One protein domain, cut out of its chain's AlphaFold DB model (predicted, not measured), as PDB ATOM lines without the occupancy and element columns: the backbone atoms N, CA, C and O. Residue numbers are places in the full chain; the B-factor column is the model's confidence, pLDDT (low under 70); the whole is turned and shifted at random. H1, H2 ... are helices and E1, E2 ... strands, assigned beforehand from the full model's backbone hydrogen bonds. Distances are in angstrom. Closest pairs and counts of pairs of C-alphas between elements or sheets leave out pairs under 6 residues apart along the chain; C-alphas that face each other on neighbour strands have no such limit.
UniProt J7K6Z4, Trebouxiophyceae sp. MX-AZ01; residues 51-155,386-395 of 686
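Overview. This is residues 51 to 155 and 386 to 395 of the 686 residues of a protein of Trebouxiophyceae sp. MX-AZ01 (UniProt J7K6Z4). A twisted sheet, E1, E7 and E3, forms one wall; H1 and the small strand pair E4 and E6 face it, completing a loose, only partly closed ring, with the pair E2 and E5 near one end. The printed part has 115 residues with one named helix and seven named strands, E1 H1 E2 E3 E4 E5 E6 E7 along the chain. The large sheet's order is E1, E7, E3, antiparallel, and the class is mostly strand, though under half of the residues are in named elements. It is compact, radius of gyration of the C-alphas 13.5 A, spanning 40 by 30 by 19 A.

Along the chain. Find C-alpha 137 at (221.474, 242.252, 159.425); from there E7 runs 34.1 A to residue 148. E1, residues 51 to 58, starts at (216.297, 215.688, 163.072), spans 20.6 A and bends by 52 degrees at residue 55. E3, residues 97 to 104, spans 23.8 A; H1, residues 75 to 83, 12.2 A. The short strands are E2, 87 to 89, E4, 108 to 110, E5, 120 to 122, and E6, 128 to 131.

Arrangement. Look at N 54 and O 143, 2.9 A, between E1 and E7, and N 99 and O 142, 2.9 A, between E7 and E3. H1 is on this sheet at a height of 9.5 A, over E1 and E7, and along the strands, at 12 degrees to E1 on the local plane. Every O i to N i+4 pair in H1 is within hydrogen-bond range. The closest C-alphas of H1 and E6, Ser 81 and Ile 129, are 5.4 A apart. E4 and E6 are antiparallel, N 109 and O 130 at 2.8 A; so are E2 and E5, N 88 and O 121 at 2.9 A.

Size, cuts and confidence. Residues 156 to 385 are not printed, and C-alphas 155 and 386 are 14.0 A apart. Past the cut, residues 388 to 389 pair antiparallel with 55 to 56 of E1. The link E1 to H1 is long. Residues 91 to 94 and 155 are under 70 in pLDDT.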
ATOM      1  N   VAL A  51     215.757 214.444 162.514       91.81
ATOM      2  CA  VAL A  51     216.297 215.688 163.072       91.81
ATOM      3  C   VAL A  51     215.497 216.849 162.494       91.81
ATOM      4  O   VAL A  51     215.342 216.935 161.276       91.81
ATOM      5  N   ALA A  52     214.976 217.729 163.348       92.19
ATOM      6  CA  ALA A  52     214.166 218.867 162.921       92.19
ATOM      7  C   ALA A  52     214.393 220.102 163.800       92.19
ATOM      8  O   ALA A  52     214.844 220.011 164.944       92.19
ATOM      9  N   ILE A  53     214.051 221.263 163.245       92.88
ATOM     10  CA  ILE A  53     214.017 222.538 163.960       92.88
ATOM     11  C   ILE A  53     212.764 222.564 164.847       92.88
ATOM     12  O   ILE A  53     211.664 222.313 164.361       92.88
ATOM     13  N   THR A  54     212.936 222.870 166.133       91.88
ATOM     14  CA  THR A  54     211.862 222.928 167.144       91.88
ATOM     15  C   THR A  54     211.600 224.338 167.670       91.88
ATOM     16  O   THR A  54     210.517 224.596 168.194       91.88
ATOM     17  N   ALA A  55     212.548 225.271 167.528       91.69
ATOM     18  CA  ALA A  55     212.342 226.686 167.841       91.69
ATOM     19  C   ALA A  55     213.363 227.599 167.137       91.69
ATOM     20  O   ALA A  55     214.436 227.151 166.726       91.69
ATOM     21  N   VAL A  56     213.060 228.897 167.045       93.44
ATOM     22  CA  VAL A  56     213.970 229.935 166.535       93.44
ATOM     23  C   VAL A  56     213.896 231.210 167.378       93.44
ATOM     24  O   VAL A  56     212.849 231.570 167.899       93.44
ATOM     25  N   SER A  57     215.007 231.930 167.492       92.62
ATOM     26  CA  SER A  57     215.064 233.293 168.028       92.62
ATOM     27  C   SER A  57     215.726 234.186 166.983       92.62
ATOM     28  O   SER A  57     216.861 233.911 166.591       92.62
ATOM     29  N   ILE A  58     215.018 235.206 166.491       93.44
ATOM     30  CA  ILE A  58     215.470 236.114 165.423       93.44
ATOM     31  C   ILE A  58     215.636 237.511 166.030       93.44
ATOM     32  O   ILE A  58     214.727 238.008 166.693       93.44
ATOM     33  N   THR A  59     216.779 238.167 165.822       92.19
ATOM     34  CA  THR A  59     216.992 239.528 166.341       92.19
ATOM     35  C   THR A  59     216.036 240.517 165.676       92.19
ATOM     36  O   THR A  59     215.964 240.567 164.452       92.19
ATOM     37  N   GLY A  60     215.322 241.308 166.480       87.56
ATOM     38  CA  GLY A  60     214.289 242.241 166.011       87.56
ATOM     39  C   GLY A  60     212.876 241.646 165.965       87.56
ATOM     40  O   GLY A  60     211.911 242.399 166.051       87.56
ATOM     41  N   ALA A  61     212.725 240.317 165.929       89.19
ATOM     42  CA  ALA A  61     211.413 239.675 165.944       89.19
ATOM     43  C   ALA A  61     210.928 239.416 167.380       89.19
ATOM     44  O   ALA A  61     211.503 238.604 168.104       89.19
ATOM     45  N   ALA A  62     209.842 240.074 167.792       86.12
ATOM     46  CA  ALA A  62     209.211 239.837 169.097       86.12
ATOM     47  C   ALA A  62     208.197 238.674 169.081       86.12
ATOM     48  O   ALA A  62     207.872 238.119 170.131       86.12
ATOM     49  N   HIS A  63     207.667 238.338 167.903       86.81
ATOM     50  CA  HIS A  63     206.657 237.300 167.679       86.81
ATOM     51  C   HIS A  63     206.608 236.895 166.197       86.81
ATOM     52  O   HIS A  63     207.041 237.658 165.334       86.81
ATOM     53  N   GLU A  64     205.996 235.753 165.880       85.19
ATOM     54  CA  GLU A  64     205.940 235.184 164.519       85.19
ATOM     55  C   GLU A  64     205.469 236.193 163.454       85.19
ATOM     56  O   GLU A  64     206.056 236.290 162.386       85.19
ATOM     57  N   TYR A  65     204.475 237.029 163.768       90.06
ATOM     58  CA  TYR A  65     203.903 238.021 162.841       90.06
ATOM     59  C   TYR A  65     204.677 239.352 162.744       90.06
ATOM     60  O   TYR A  65     204.095 240.362 162.354       90.06
ATOM     61  N   SER A  66     205.941 239.414 163.180       92.44
ATOM     62  CA  SER A  66     206.724 240.663 163.147       92.44
ATOM     63  C   SER A  66     207.547 240.795 161.862       92.44
ATOM     64  O   SER A  66     208.099 239.822 161.349       92.44
ATOM     65  N   SER A  67     207.625 242.018 161.338       92.38
ATOM     66  CA  SER A  67     208.582 242.391 160.291       92.38
ATOM     67  C   SER A  67     209.963 242.603 160.913       92.38
ATOM     68  O   SER A  67     210.051 243.094 162.037       92.38
ATOM     69  N   VAL A  68     211.031 242.261 160.188       92.19
ATOM     70  CA  VAL A  68     212.416 242.459 160.646       92.19
ATOM     71  C   VAL A  68     213.088 243.522 159.781       92.19
ATOM     72  O   VAL A  68     213.107 243.412 158.555       92.19
ATOM     73  N   ASP A  69     213.632 244.560 160.415       91.44
ATOM     74  CA  ASP A  69     214.186 245.719 159.712       91.44
ATOM     75  C   ASP A  69     215.333 245.343 158.760       91.44
ATOM     76  O   ASP A  69     216.282 244.639 159.110       91.44
ATOM     77  N   GLY A  70     215.248 245.838 157.523       91.31
ATOM     78  CA  GLY A  70     216.238 245.574 156.476       91.31
ATOM     79  C   GLY A  70     216.159 244.182 155.833       91.31
ATOM     80  O   GLY A  70     217.000 243.882 154.983       91.31
ATOM     81  N   ILE A  71     215.169 243.351 156.168       95.19
ATOM     82  CA  ILE A  71     214.909 242.052 155.527       95.19
ATOM     83  C   ILE A  71     213.630 242.149 154.681       95.19
ATOM     84  O   ILE A  71     212.725 242.920 154.997       95.19
ATOM     85  N   ARG A  72     213.570 241.417 153.563       94.19
ATOM     86  CA  ARG A  72     212.409 241.412 152.657       94.19
ATOM     87  C   ARG A  72     211.228 240.597 153.202       94.19
ATOM     88  O   ARG A  72     210.077 240.948 152.959       94.19
ATOM     89  N   GLU A  73     211.522 239.495 153.878       95.06
ATOM     90  CA  GLU A  73     210.573 238.529 154.435       95.06
ATOM     91  C   GLU A  73     210.089 238.917 155.843       95.06
ATOM     92  O   GLU A  73     210.828 239.521 156.623       95.06
ATOM     93  N   SER A  74     208.867 238.511 156.207       94.31
ATOM     94  CA  SER A  74     208.419 238.567 157.604       94.31
ATOM     95  C   SER A  74     209.039 237.436 158.437       94.31
ATOM     96  O   SER A  74     209.488 236.419 157.899       94.31
ATOM     97  N   ALA A  75     209.016 237.554 159.768       93.38
ATOM     98  CA  ALA A  75     209.462 236.471 160.646       93.38
ATOM     99  C   ALA A  75     208.664 235.165 160.424       93.38
ATOM    100  O   ALA A  75     209.231 234.080 160.553       93.38
ATOM    101  N   LEU A  76     207.394 235.252 160.008       93.50
ATOM    102  CA  LEU A  76     206.557 234.103 159.652       93.50
ATOM    103  C   LEU A  76     207.048 233.420 158.369       93.50
ATOM    104  O   LEU A  76     207.154 232.195 158.341       93.50
ATOM    105  N   ASP A  77     207.403 234.182 157.333       94.56
ATOM    106  CA  ASP A  77     207.938 233.631 156.078       94.56
ATOM    107  C   ASP A  77     209.295 232.946 156.301       94.56
ATOM    108  O   ASP A  77     209.559 231.876 155.744       94.56
ATOM    109  N   ILE A  78     210.126 233.513 157.184       94.94
ATOM    110  CA  ILE A  78     211.387 232.908 157.631       94.94
ATOM    111  C   ILE A  78     211.105 231.599 158.389       94.94
ATOM    112  O   ILE A  78     211.707 230.575 158.075       94.94
ATOM    113  N   VAL A  79     210.156 231.584 159.334       93.75
ATOM    114  CA  VAL A  79     209.747 230.369 160.071       93.75
ATOM    115  C   VAL A  79     209.214 229.284 159.127       93.75
ATOM    116  O   VAL A  79     209.604 228.121 159.251       93.75
ATOM    117  N   LEU A  80     208.382 229.637 158.142       93.25
ATOM    118  CA  LEU A  80     207.889 228.699 157.126       93.25
ATOM    119  C   LEU A  80     209.004 228.191 156.202       93.25
ATOM    120  O   LEU A  80     208.978 227.023 155.809       93.25
ATOM    121  N   SER A  81     209.986 229.032 155.874       93.94
ATOM    122  CA  SER A  81     211.159 228.642 155.082       93.94
ATOM    123  C   SER A  81     212.065 227.683 155.856       93.94
ATOM    124  O   SER A  81     212.507 226.682 155.297       93.94
ATOM    125  N   LEU A  82     212.264 227.921 157.158       93.69
ATOM    126  CA  LEU A  82     212.989 227.018 158.058       93.69
ATOM    127  C   LEU A  82     212.250 225.683 158.251       93.69
ATOM    128  O   LEU A  82     212.887 224.635 158.233       93.69
ATOM    129  N   LYS A  83     210.913 225.685 158.363       92.19
ATOM    130  CA  LYS A  83     210.094 224.460 158.494       92.19
ATOM    131  C   LYS A  83     210.162 223.546 157.257       92.19
ATOM    132  O   LYS A  83     209.855 222.360 157.354       92.19
ATOM    133  N   GLN A  84     210.579 224.074 156.103       91.38
ATOM    134  CA  GLN A  84     210.823 223.304 154.876       91.38
ATOM    135  C   GLN A  84     212.243 222.711 154.788       91.38
ATOM    136  O   GLN A  84     212.496 221.886 153.910       91.38
ATOM    137  N   LEU A  85     213.170 223.091 155.678       92.94
ATOM    138  CA  LEU A  85     214.530 222.550 155.676       92.94
ATOM    139  C   LEU A  85     214.547 221.086 156.114       92.94
ATOM    140  O   LEU A  85     214.208 220.748 157.248       92.94
ATOM    141  N   VAL A  86     215.046 220.221 155.233       92.50
ATOM    142  CA  VAL A  86     215.394 218.846 155.594       92.50
ATOM    143  C   VAL A  86     216.819 218.821 156.142       92.50
ATOM    144  O   VAL A  86     217.787 219.070 155.415       92.50
ATOM    145  N   LEU A  87     216.941 218.484 157.424       92.25
ATOM    146  CA  LEU A  87     218.210 218.183 158.074       92.25
ATOM    147  C   LEU A  87     218.468 216.672 158.030       92.25
ATOM    148  O   LEU A  87     217.575 215.862 158.277       92.25
ATOM    149  N   ALA A  88     219.709 216.299 157.738       89.19
ATOM    150  CA  ALA A  88     220.232 214.958 157.953       89.19
ATOM    151  C   ALA A  88     221.280 215.027 159.064       89.19
ATOM    152  O   ALA A  88     222.120 215.923 159.068       89.19
ATOM    153  N   GLY A  89     221.254 214.083 159.991       83.81
ATOM    154  CA  GLY A  89     222.241 214.006 161.056       83.81
ATOM    155  C   GLY A  89     222.132 212.687 161.797       83.81
ATOM    156  O   GLY A  89     221.096 212.022 161.738       83.81
ATOM    157  N   GLU A  90     223.215 212.294 162.452       70.12
ATOM    158  CA  GLU A  90     223.270 211.018 163.156       70.12
ATOM    159  C   GLU A  90     222.451 211.068 164.457       70.12
ATOM    160  O   GLU A  90     222.394 212.085 165.150       70.12
ATOM    161  N   ALA A  91     221.758 209.974 164.785       55.62
ATOM    162  CA  ALA A  91     220.702 209.958 165.804       55.62
ATOM    163  C   ALA A  91     221.208 209.896 167.266       55.62
ATOM    164  O   ALA A  91     220.482 209.429 168.147       55.62
ATOM    165  N   THR A  92     222.437 210.360 167.508       56.06
ATOM    166  CA  THR A  92     223.144 210.443 168.804       56.06
ATOM    167  C   THR A  92     222.856 211.741 169.573       56.06
ATOM    168  O   THR A  92     223.327 211.930 170.693       56.06
ATOM    169  N   ILE A  93     222.070 212.645 168.984       62.03
ATOM    170  CA  ILE A  93     221.695 213.944 169.555       62.03
ATOM    171  C   ILE A  93     220.566 213.756 170.586       62.03
ATOM    172  O   ILE A  93     219.390 213.987 170.295       62.03
ATOM    173  N   ASP A  94     220.940 213.315 171.792       64.00
ATOM    174  CA  ASP A  94     220.053 213.193 172.965       64.00
ATOM    175  C   ASP A  94     219.775 214.550 173.657       64.00
ATOM    176  O   ASP A  94     218.803 214.680 174.402       64.00
ATOM    177  N   LEU A  95     220.605 215.574 173.412       78.00
ATOM    178  CA  LEU A  95     220.411 216.949 173.899       78.00
ATOM    179  C   LEU A  95     220.123 217.904 172.729       78.00
ATOM    180  O   LEU A  95     220.740 217.754 171.674       78.00
ATOM    181  N   PRO A  96     219.243 218.912 172.891       83.50
ATOM    182  CA  PRO A  96     218.957 219.878 171.834       83.50
ATOM    183  C   PRO A  96     220.212 220.671 171.448       83.50
ATOM    184  O   PRO A  96     220.862 221.287 172.292       83.50
ATOM    185  N   ALA A  97     220.527 220.676 170.155       88.38
ATOM    186  CA  ALA A  97     221.681 221.366 169.598       88.38
ATOM    187  C   ALA A  97     221.279 222.741 169.036       88.38
ATOM    188  O   ALA A  97     220.129 222.957 168.655       88.38
ATOM    189  N   ILE A  98     222.223 223.685 168.978       90.38
ATOM    190  CA  ILE A  98     221.958 225.064 168.539       90.38
ATOM    191  C   ILE A  98     222.723 225.349 167.245       90.38
ATOM    192  O   ILE A  98     223.949 225.266 167.216       90.38
ATOM    193  N   GLY A  99     221.992 225.710 166.191       91.38
ATOM    194  CA  GLY A  99     222.534 226.314 164.972       91.38
ATOM    195  C   GLY A  99     222.421 227.841 165.006       91.38
ATOM    196  O   GLY A  99     221.620 228.400 165.762       91.38
ATOM    197  N   TYR A 100     223.212 228.535 164.190       93.88
ATOM    198  CA  TYR A 100     223.208 229.999 164.134       93.88
ATOM    199  C   TYR A 100     223.355 230.542 162.708       93.88
ATOM    200  O   TYR A 100     224.026 229.959 161.861       93.88
ATOM    201  N   ILE A 101     222.730 231.692 162.460       94.12
ATOM    202  CA  ILE A 101     222.930 232.517 161.264       94.12
ATOM    203  C   ILE A 101     223.346 233.905 161.744       94.12
ATOM    204  O   ILE A 101     222.744 234.441 162.673       94.12
ATOM    205  N   ASN A 102     224.367 234.479 161.114       93.50
ATOM    206  CA  ASN A 102     224.748 235.881 161.260       93.50
ATOM    207  C   ASN A 102     225.263 236.372 159.903       93.50
ATOM    208  O   ASN A 102     226.395 236.074 159.525       93.50
ATOM    209  N   VAL A 103     224.410 237.063 159.147       93.56
ATOM    210  CA  VAL A 103     224.716 237.560 157.797       93.56
ATOM    211  C   VAL A 103     224.350 239.041 157.716       93.56
ATOM    212  O   VAL A 103     223.326 239.463 158.251       93.56
ATOM    213  N   GLN A 104     225.198 239.832 157.058       92.44
ATOM    214  CA  GLN A 104     225.071 241.287 156.958       92.44
ATOM    215  C   GLN A 104     225.164 241.749 155.501       92.44
ATOM    216  O   GLN A 104     225.875 241.138 154.700       92.44
ATOM    217  N   GLY A 105     224.487 242.853 155.184       86.88
ATOM    218  CA  GLY A 105     224.530 243.483 153.865       86.88
ATOM    219  C   GLY A 105     223.637 242.808 152.812       86.88
ATOM    220  O   GLY A 105     222.878 241.890 153.126       86.88
ATOM    221  N   PRO A 106     223.706 243.258 151.544       91.69
ATOM    222  CA  PRO A 106     222.779 242.846 150.494       91.69
ATOM    223  C   PRO A 106     223.088 241.423 150.003       91.69
ATOM    224  O   PRO A 106     223.881 241.227 149.080       91.69
ATOM    225  N   LYS A 107     222.462 240.415 150.619       94.44
ATOM    226  CA  LYS A 107     222.658 238.997 150.290       94.44
ATOM    227  C   LYS A 107     221.357 238.195 150.382       94.44
ATOM    228  O   LYS A 107     220.562 238.361 151.304       94.44
ATOM    229  N   VAL A 108     221.188 237.260 149.444       95.12
ATOM    230  CA  VAL A 108     220.217 236.160 149.551       95.12
ATOM    231  C   VAL A 108     220.798 235.084 150.466       95.12
ATOM    232  O   VAL A 108     221.818 234.480 150.136       95.12
ATOM    233  N   VAL A 109     220.150 234.856 151.606       95.69
ATOM    234  CA  VAL A 109     220.521 233.841 152.598       95.69
ATOM    235  C   VAL A 109     219.952 232.491 152.183       95.69
ATOM    236  O   VAL A 109     218.747 232.351 151.944       95.69
ATOM    237  N   ARG A 110     220.826 231.486 152.122       95.81
ATOM    238  CA  ARG A 110     220.473 230.097 151.800       95.81
ATOM    239  C   ARG A 110     220.740 229.167 152.978       95.81
ATOM    240  O   ARG A 110     221.451 229.512 153.914       95.81
ATOM    241  N   ALA A 111     220.234 227.941 152.900       93.06
ATOM    242  CA  ALA A 111     220.489 226.895 153.890       93.06
ATOM    243  C   ALA A 111     221.977 226.543 154.091       93.06
ATOM    244  O   ALA A 111     222.334 226.034 155.149       93.06
ATOM    245  N   GLY A 112     222.846 226.823 153.114       90.94
ATOM    246  CA  GLY A 112     224.304 226.721 153.258       90.94
ATOM    247  C   GLY A 112     224.944 227.816 154.125       90.94
ATOM    248  O   GLY A 112     226.075 227.642 154.563       90.94
ATOM    249  N   ASP A 113     224.233 228.914 154.411       92.25
ATOM    250  CA  ASP A 113     224.677 229.967 155.338       92.25
ATOM    251  C   ASP A 113     224.330 229.650 156.809       92.25
ATOM    252  O   ASP A 113     224.727 230.386 157.715       92.25
ATOM    253  N   LEU A 114     223.582 228.567 157.063       92.31
ATOM    254  CA  LEU A 114     223.255 228.101 158.408       92.31
ATOM    255  C   LEU A 114     224.440 227.343 159.007       92.31
ATOM    256  O   LEU A 114     224.766 226.234 158.587       92.31
ATOM    257  N   MET A 115     225.053 227.927 160.036       91.62
ATOM    258  CA  MET A 115     226.121 227.279 160.789       91.62
ATOM    259  C   MET A 115     225.505 226.210 161.696       91.62
ATOM    260  O   MET A 115     224.901 226.509 162.731       91.62
ATOM    261  N   LEU A 116     225.623 224.958 161.258       91.12
ATOM    262  CA  LEU A 116     225.159 223.772 161.971       91.12
ATOM    263  C   LEU A 116     226.247 223.203 162.899       91.12
ATOM    264  O   LEU A 116     227.438 223.322 162.602       91.12
ATOM    265  N   PRO A 117     225.860 222.551 164.008       88.75
ATOM    266  CA  PRO A 117     226.787 221.803 164.849       88.75
ATOM    267  C   PRO A 117     227.283 220.528 164.145       88.75
ATOM    268  O   PRO A 117     226.618 219.972 163.267       88.75
ATOM    269  N   THR A 118     228.451 220.040 164.568       86.31
ATOM    270  CA  THR A 118     229.088 218.820 164.043       86.31
ATOM    271  C   THR A 118     228.134 217.626 164.053       86.31
ATOM    272  O   THR A 118     227.540 217.319 165.085       86.31
ATOM    273  N   GLY A 119     228.019 216.932 162.917       85.69
ATOM    274  CA  GLY A 119     227.135 215.773 162.754       85.69
ATOM    275  C   GLY A 119     225.746 216.087 162.184       85.69
ATOM    276  O   GLY A 119     225.023 215.149 161.854       85.69
ATOM    277  N   ILE A 120     225.380 217.365 161.995       90.31
ATOM    278  CA  ILE A 120     224.167 217.776 161.264       90.31
ATOM    279  C   ILE A 120     224.558 218.456 159.944       90.31
ATOM    280  O   ILE A 120     225.440 219.310 159.911       90.31
ATOM    281  N   ARG A 121     223.864 218.112 158.854       90.88
ATOM    282  CA  ARG A 121     223.982 218.734 157.526       90.88
ATOM    283  C   ARG A 121     222.603 219.074 156.951       90.88
ATOM    284  O   ARG A 121     221.645 218.323 157.133       90.88
ATOM    285  N   CYS A 122     222.505 220.166 156.200       91.75
ATOM    286  CA  CYS A 122     221.357 220.414 155.324       91.75
ATOM    287  C   CYS A 122     221.377 219.407 154.163       91.75
ATOM    288  O   CYS A 122     222.428 219.192 153.563       91.75
ATOM    289  N   VAL A 123     220.230 218.815 153.811       92.31
ATOM    290  CA  VAL A 123     220.107 217.987 152.591       92.31
ATOM    291  C   VAL A 123     220.078 218.872 151.340       92.31
ATOM    292  O   VAL A 123     220.698 218.548 150.333       92.31
ATOM    293  N   ASN A 124     219.403 220.022 151.416       92.56
ATOM    294  CA  ASN A 124     219.356 221.015 150.344       92.56
ATOM    295  C   ASN A 124     219.985 222.341 150.803       92.56
ATOM    296  O   ASN A 124     219.285 223.244 151.258       92.56
ATOM    297  N   SER A 125     221.303 222.479 150.642       92.50
ATOM    298  CA  SER A 125     222.047 223.712 150.958       92.50
ATOM    299  C   SER A 125     221.633 224.928 150.112       92.50
ATOM    300  O   SER A 125     221.906 226.065 150.495       92.50
ATOM    301  N   ASN A 126     220.958 224.715 148.977       93.06
ATOM    302  CA  ASN A 126     220.515 225.784 148.080       93.06
ATOM    303  C   ASN A 126     219.142 226.372 148.441       93.06
ATOM    304  O   ASN A 126     218.764 227.385 147.844       93.06
ATOM    305  N   HIS A 127     218.413 225.776 149.392       94.25
ATOM    306  CA  HIS A 127     217.089 226.232 149.832       94.25
ATOM    307  C   HIS A 127     217.108 227.695 150.299       94.25
ATOM    308  O   HIS A 127     218.054 228.131 150.957       94.25
ATOM    309  N   TYR A 128     216.070 228.447 149.936       95.19
ATOM    310  CA  TYR A 128     215.926 229.875 150.232       95.19
ATOM    311  C   TYR A 128     215.463 230.096 151.677       95.19
ATOM    312  O   TYR A 128     214.573 229.389 152.145       95.19
ATOM    313  N   ILE A 129     216.036 231.084 152.371       95.19
ATOM    314  CA  ILE A 129     215.589 231.487 153.716       95.19
ATOM    315  C   ILE A 129     215.082 232.932 153.717       95.19
ATOM    316  O   ILE A 129     213.980 233.178 154.195       95.19
ATOM    317  N   ALA A 130     215.878 233.879 153.208       95.31
ATOM    318  CA  ALA A 130     215.532 235.303 153.182       95.31
ATOM    319  C   ALA A 130     216.408 236.093 152.190       95.31
ATOM    320  O   ALA A 130     217.484 235.638 151.802       95.31
ATOM    321  N   THR A 131     215.997 237.312 151.843       96.44
ATOM    322  CA  THR A 131     216.825 238.330 151.184       96.44
ATOM    323  C   THR A 131     217.033 239.516 152.123       96.44
ATOM    324  O   THR A 131     216.081 240.168 152.554       96.44
ATOM    325  N   ILE A 132     218.298 239.824 152.405       96.00
ATOM    326  CA  ILE A 132     218.713 240.978 153.206       96.00
ATOM    327  C   ILE A 132     218.968 242.173 152.272       96.00
ATOM    328  O   ILE A 132     219.511 242.020 151.177       96.00
ATOM    329  N   SER A 133     218.570 243.368 152.708       94.62
ATOM    330  CA  SER A 133     218.798 244.648 152.020       94.62
ATOM    331  C   SER A 133     220.202 245.206 152.303       94.62
ATOM    332  O   SER A 133     220.910 244.707 153.172       94.62
ATOM    333  N   SER A 134     220.613 246.288 151.626       90.88
ATOM    334  CA  SER A 134     221.975 246.852 151.745       90.88
ATOM    335  C   SER A 134     222.442 247.123 153.180       90.88
ATOM    336  O   SER A 134     223.619 246.944 153.480       90.88
ATOM    337  N   ASN A 135     221.518 247.528 154.055       88.31
ATOM    338  CA  ASN A 135     221.790 247.922 155.438       88.31
ATOM    339  C   ASN A 135     221.235 246.903 156.458       88.31
ATOM    340  O   ASN A 135     221.205 247.190 157.650       88.31
ATOM    341  N   GLY A 136     220.729 245.754 155.996       90.19
ATOM    342  CA  GLY A 136     220.111 244.748 156.857       90.19
ATOM    343  C   GLY A 136     221.130 243.830 157.537       90.19
ATOM    344  O   GLY A 136     222.233 243.598 157.030       90.19
ATOM    345  N   VAL A 137     220.728 243.272 158.678       92.38
ATOM    346  CA  VAL A 137     221.474 242.252 159.425       92.38
ATOM    347  C   VAL A 137     220.499 241.167 159.867       92.38
ATOM    348  O   VAL A 137     219.576 241.440 160.629       92.38
ATOM    349  N   LEU A 138     220.720 239.930 159.421       93.00
ATOM    350  CA  LEU A 138     219.983 238.764 159.902       93.00
ATOM    351  C   LEU A 138     220.857 237.977 160.875       93.00
ATOM    352  O   LEU A 138     221.732 237.213 160.460       93.00
ATOM    353  N   ALA A 139     220.577 238.138 162.167       92.88
ATOM    354  CA  ALA A 139     221.076 237.253 163.207       92.88
ATOM    355  C   ALA A 139     219.924 236.403 163.770       92.88
ATOM    356  O   ALA A 139     218.888 236.919 164.192       92.88
ATOM    357  N   MET A 140     220.098 235.081 163.784       93.50
ATOM    358  CA  MET A 140     219.149 234.166 164.423       93.50
ATOM    359  C   MET A 140     219.839 232.951 165.045       93.50
ATOM    360  O   MET A 140     220.904 232.517 164.601       93.50
ATOM    361  N   LYS A 141     219.205 232.386 166.073       93.62
ATOM    362  CA  LYS A 141     219.584 231.124 166.720       93.62
ATOM    363  C   LYS A 141     218.467 230.112 166.515       93.62
ATOM    364  O   LYS A 141     217.306 230.420 166.777       93.62
ATOM    365  N   VAL A 142     218.823 228.916 166.070       93.50
ATOM    366  CA  VAL A 142     217.902 227.835 165.710       93.50
ATOM    367  C   VAL A 142     218.124 226.678 166.679       93.50
ATOM    368  O   VAL A 142     219.258 226.230 166.835       93.50
ATOM    369  N   LEU A 143     217.069 226.191 167.330       91.69
ATOM    370  CA  LEU A 143     217.139 225.037 168.226       91.69
ATOM    371  C   LEU A 143     216.695 223.785 167.462       91.69
ATOM    372  O   LEU A 143     215.610 223.740 166.882       91.69
ATOM    373  N   ILE A 144     217.586 222.796 167.422       92.25
ATOM    374  CA  ILE A 144     217.486 221.582 166.616       92.25
ATOM    375  C   ILE A 144     217.422 220.387 167.565       92.25
ATOM    376  O   ILE A 144     218.201 220.287 168.513       92.25
ATOM    377  N   SER A 145     216.491 219.470 167.334       90.06
ATOM    378  CA  SER A 145     216.294 218.291 168.183       90.06
ATOM    379  C   SER A 145     216.177 217.024 167.342       90.06
ATOM    380  O   SER A 145     215.735 217.074 166.191       90.06
ATOM    381  N   SER A 146     216.543 215.882 167.925       90.50
ATOM    382  CA  SER A 146     216.117 214.580 167.410       90.50
ATOM    383  C   SER A 146     214.712 214.248 167.938       90.50
ATOM    384  O   SER A 146     214.300 214.732 168.993       90.50
ATOM    385  N   GLY A 147     213.944 213.454 167.193       89.25
ATOM    386  CA  GLY A 147     212.574 213.108 167.573       89.25
ATOM    387  C   GLY A 147     211.942 212.039 166.684       89.25
ATOM    388  O   GLY A 147     212.622 211.391 165.888       89.25
ATOM    389  N   ARG A 148     210.625 211.853 166.835       90.12
ATOM    390  CA  ARG A 148     209.771 210.953 166.037       90.12
ATOM    391  C   ARG A 148     208.440 211.636 165.728       90.12
ATOM    392  O   ARG A 148     207.958 212.431 166.532       90.12
ATOM    393  N   GLY A 149     207.823 211.288 164.600       88.69
ATOM    394  CA  GLY A 149     206.501 211.796 164.222       88.69
ATOM    395  C   GLY A 149     206.462 213.312 163.974       88.69
ATOM    396  O   GLY A 149     207.405 213.899 163.443       88.69
ATOM    397  N   TYR A 150     205.344 213.941 164.342       88.81
ATOM    398  CA  TYR A 150     205.098 215.380 164.212       88.81
ATOM    399  C   TYR A 150     204.827 215.974 165.597       88.81
ATOM    400  O   TYR A 150     203.964 215.470 166.319       88.81
ATOM    401  N   LEU A 151     205.503 217.068 165.946       87.44
ATOM    402  CA  LEU A 151     205.235 217.834 167.161       87.44
ATOM    403  C   LEU A 151     204.548 219.151 166.791       87.44
ATOM    404  O   LEU A 151     205.180 220.051 166.243       87.44
ATOM    405  N   VAL A 152     203.247 219.246 167.083       87.06
ATOM    406  CA  VAL A 152     202.488 220.503 166.981       87.06
ATOM    407  C   VAL A 152     202.798 221.339 168.217       87.06
ATOM    408  O   VAL A 152     202.560 220.860 169.331       87.06
ATOM    409  N   HIS A 153     203.258 222.580 168.063       79.38
ATOM    410  CA  HIS A 153     203.332 223.477 169.214       79.38
ATOM    411  C   HIS A 153     201.986 224.176 169.427       79.38
ATOM    412  O   HIS A 153     201.506 224.926 168.580       79.38
ATOM    413  N   GLN A 154     201.353 223.952 170.579       74.19
ATOM    414  CA  GLN A 154     200.132 224.680 170.927       74.19
ATOM    415  C   GLN A 154     200.475 226.108 171.386       74.19
ATOM    416  O   GLN A 154     201.438 226.278 172.141       74.19
ATOM    417  N   PRO A 155     199.697 227.137 171.002       57.44
ATOM    418  CA  PRO A 155     199.906 228.509 171.458       57.44
ATOM    419  C   PRO A 155     199.474 228.659 172.926       57.44
ATOM    420  O   PRO A 155     198.374 229.117 173.240       57.44
ATOM    421  N   PRO A 386     213.550 235.235 173.687       74.88
ATOM    422  CA  PRO A 386     212.437 234.295 173.740       74.88
ATOM    423  C   PRO A 386     212.282 233.550 172.418       74.88
ATOM    424  O   PRO A 386     211.980 234.140 171.384       74.88
ATOM    425  N   MET A 387     212.549 232.245 172.460       86.25
ATOM    426  CA  MET A 387     212.500 231.398 171.279       86.25
ATOM    427  C   MET A 387     211.041 231.188 170.874       86.25
ATOM    428  O   MET A 387     210.246 230.642 171.639       86.25
ATOM    429  N   MET A 388     210.711 231.611 169.657       89.50
ATOM    430  CA  MET A 388     209.455 231.298 168.994       89.50
ATOM    431  C   MET A 388     209.465 229.799 168.663       89.50
ATOM    432  O   MET A 388     210.388 229.340 167.980       89.50
ATOM    433  N   PRO A 389     208.511 229.006 169.172       90.06
ATOM    434  CA  PRO A 389     208.466 227.580 168.886       90.06
ATOM    435  C   PRO A 389     208.091 227.332 167.421       90.06
ATOM    436  O   PRO A 389     207.363 228.110 166.811       90.06
ATOM    437  N   ILE A 390     208.568 226.223 166.859       90.31
ATOM    438  CA  ILE A 390     208.247 225.791 165.498       90.31
ATOM    439  C   ILE A 390     207.719 224.357 165.548       90.31
ATOM    440  O   ILE A 390     208.289 223.486 166.203       90.31
ATOM    441  N   ASP A 391     206.631 224.114 164.819       91.00
ATOM    442  CA  ASP A 391     206.115 222.776 164.524       91.00
ATOM    443  C   ASP A 391     207.199 221.885 163.887       91.00
ATOM    444  O   ASP A 391     207.562 222.078 162.720       91.00
ATOM    445  N   ALA A 392     207.665 220.877 164.620       89.19
ATOM    446  CA  ALA A 392     208.773 220.032 164.193       89.19
ATOM    447  C   ALA A 392     208.294 218.760 163.476       89.19
ATOM    448  O   ALA A 392     207.470 217.996 163.991       89.19
ATOM    449  N   ILE A 393     208.851 218.513 162.286       92.19
ATOM    450  CA  ILE A 393     208.542 217.354 161.440       92.19
ATOM    451  C   ILE A 393     209.727 216.385 161.476       92.19
ATOM    452  O   ILE A 393     210.668 216.513 160.698       92.19
ATOM    453  N   PHE A 394     209.681 215.390 162.362       91.25
ATOM    454  CA  PHE A 394     210.750 214.392 162.512       91.25
ATOM    455  C   PHE A 394     210.582 213.169 161.592       91.25
ATOM    456  O   PHE A 394     211.308 212.193 161.737       91.25
ATOM    457  N   MET A 395     209.612 213.175 160.671       92.31
ATOM    458  CA  MET A 395     209.320 212.043 159.780       92.31
ATOM    459  C   MET A 395     210.190 212.109 158.510       92.31
ATOM    460  O   MET A 395     209.974 213.001 157.686       92.31
TER     461      MET A 395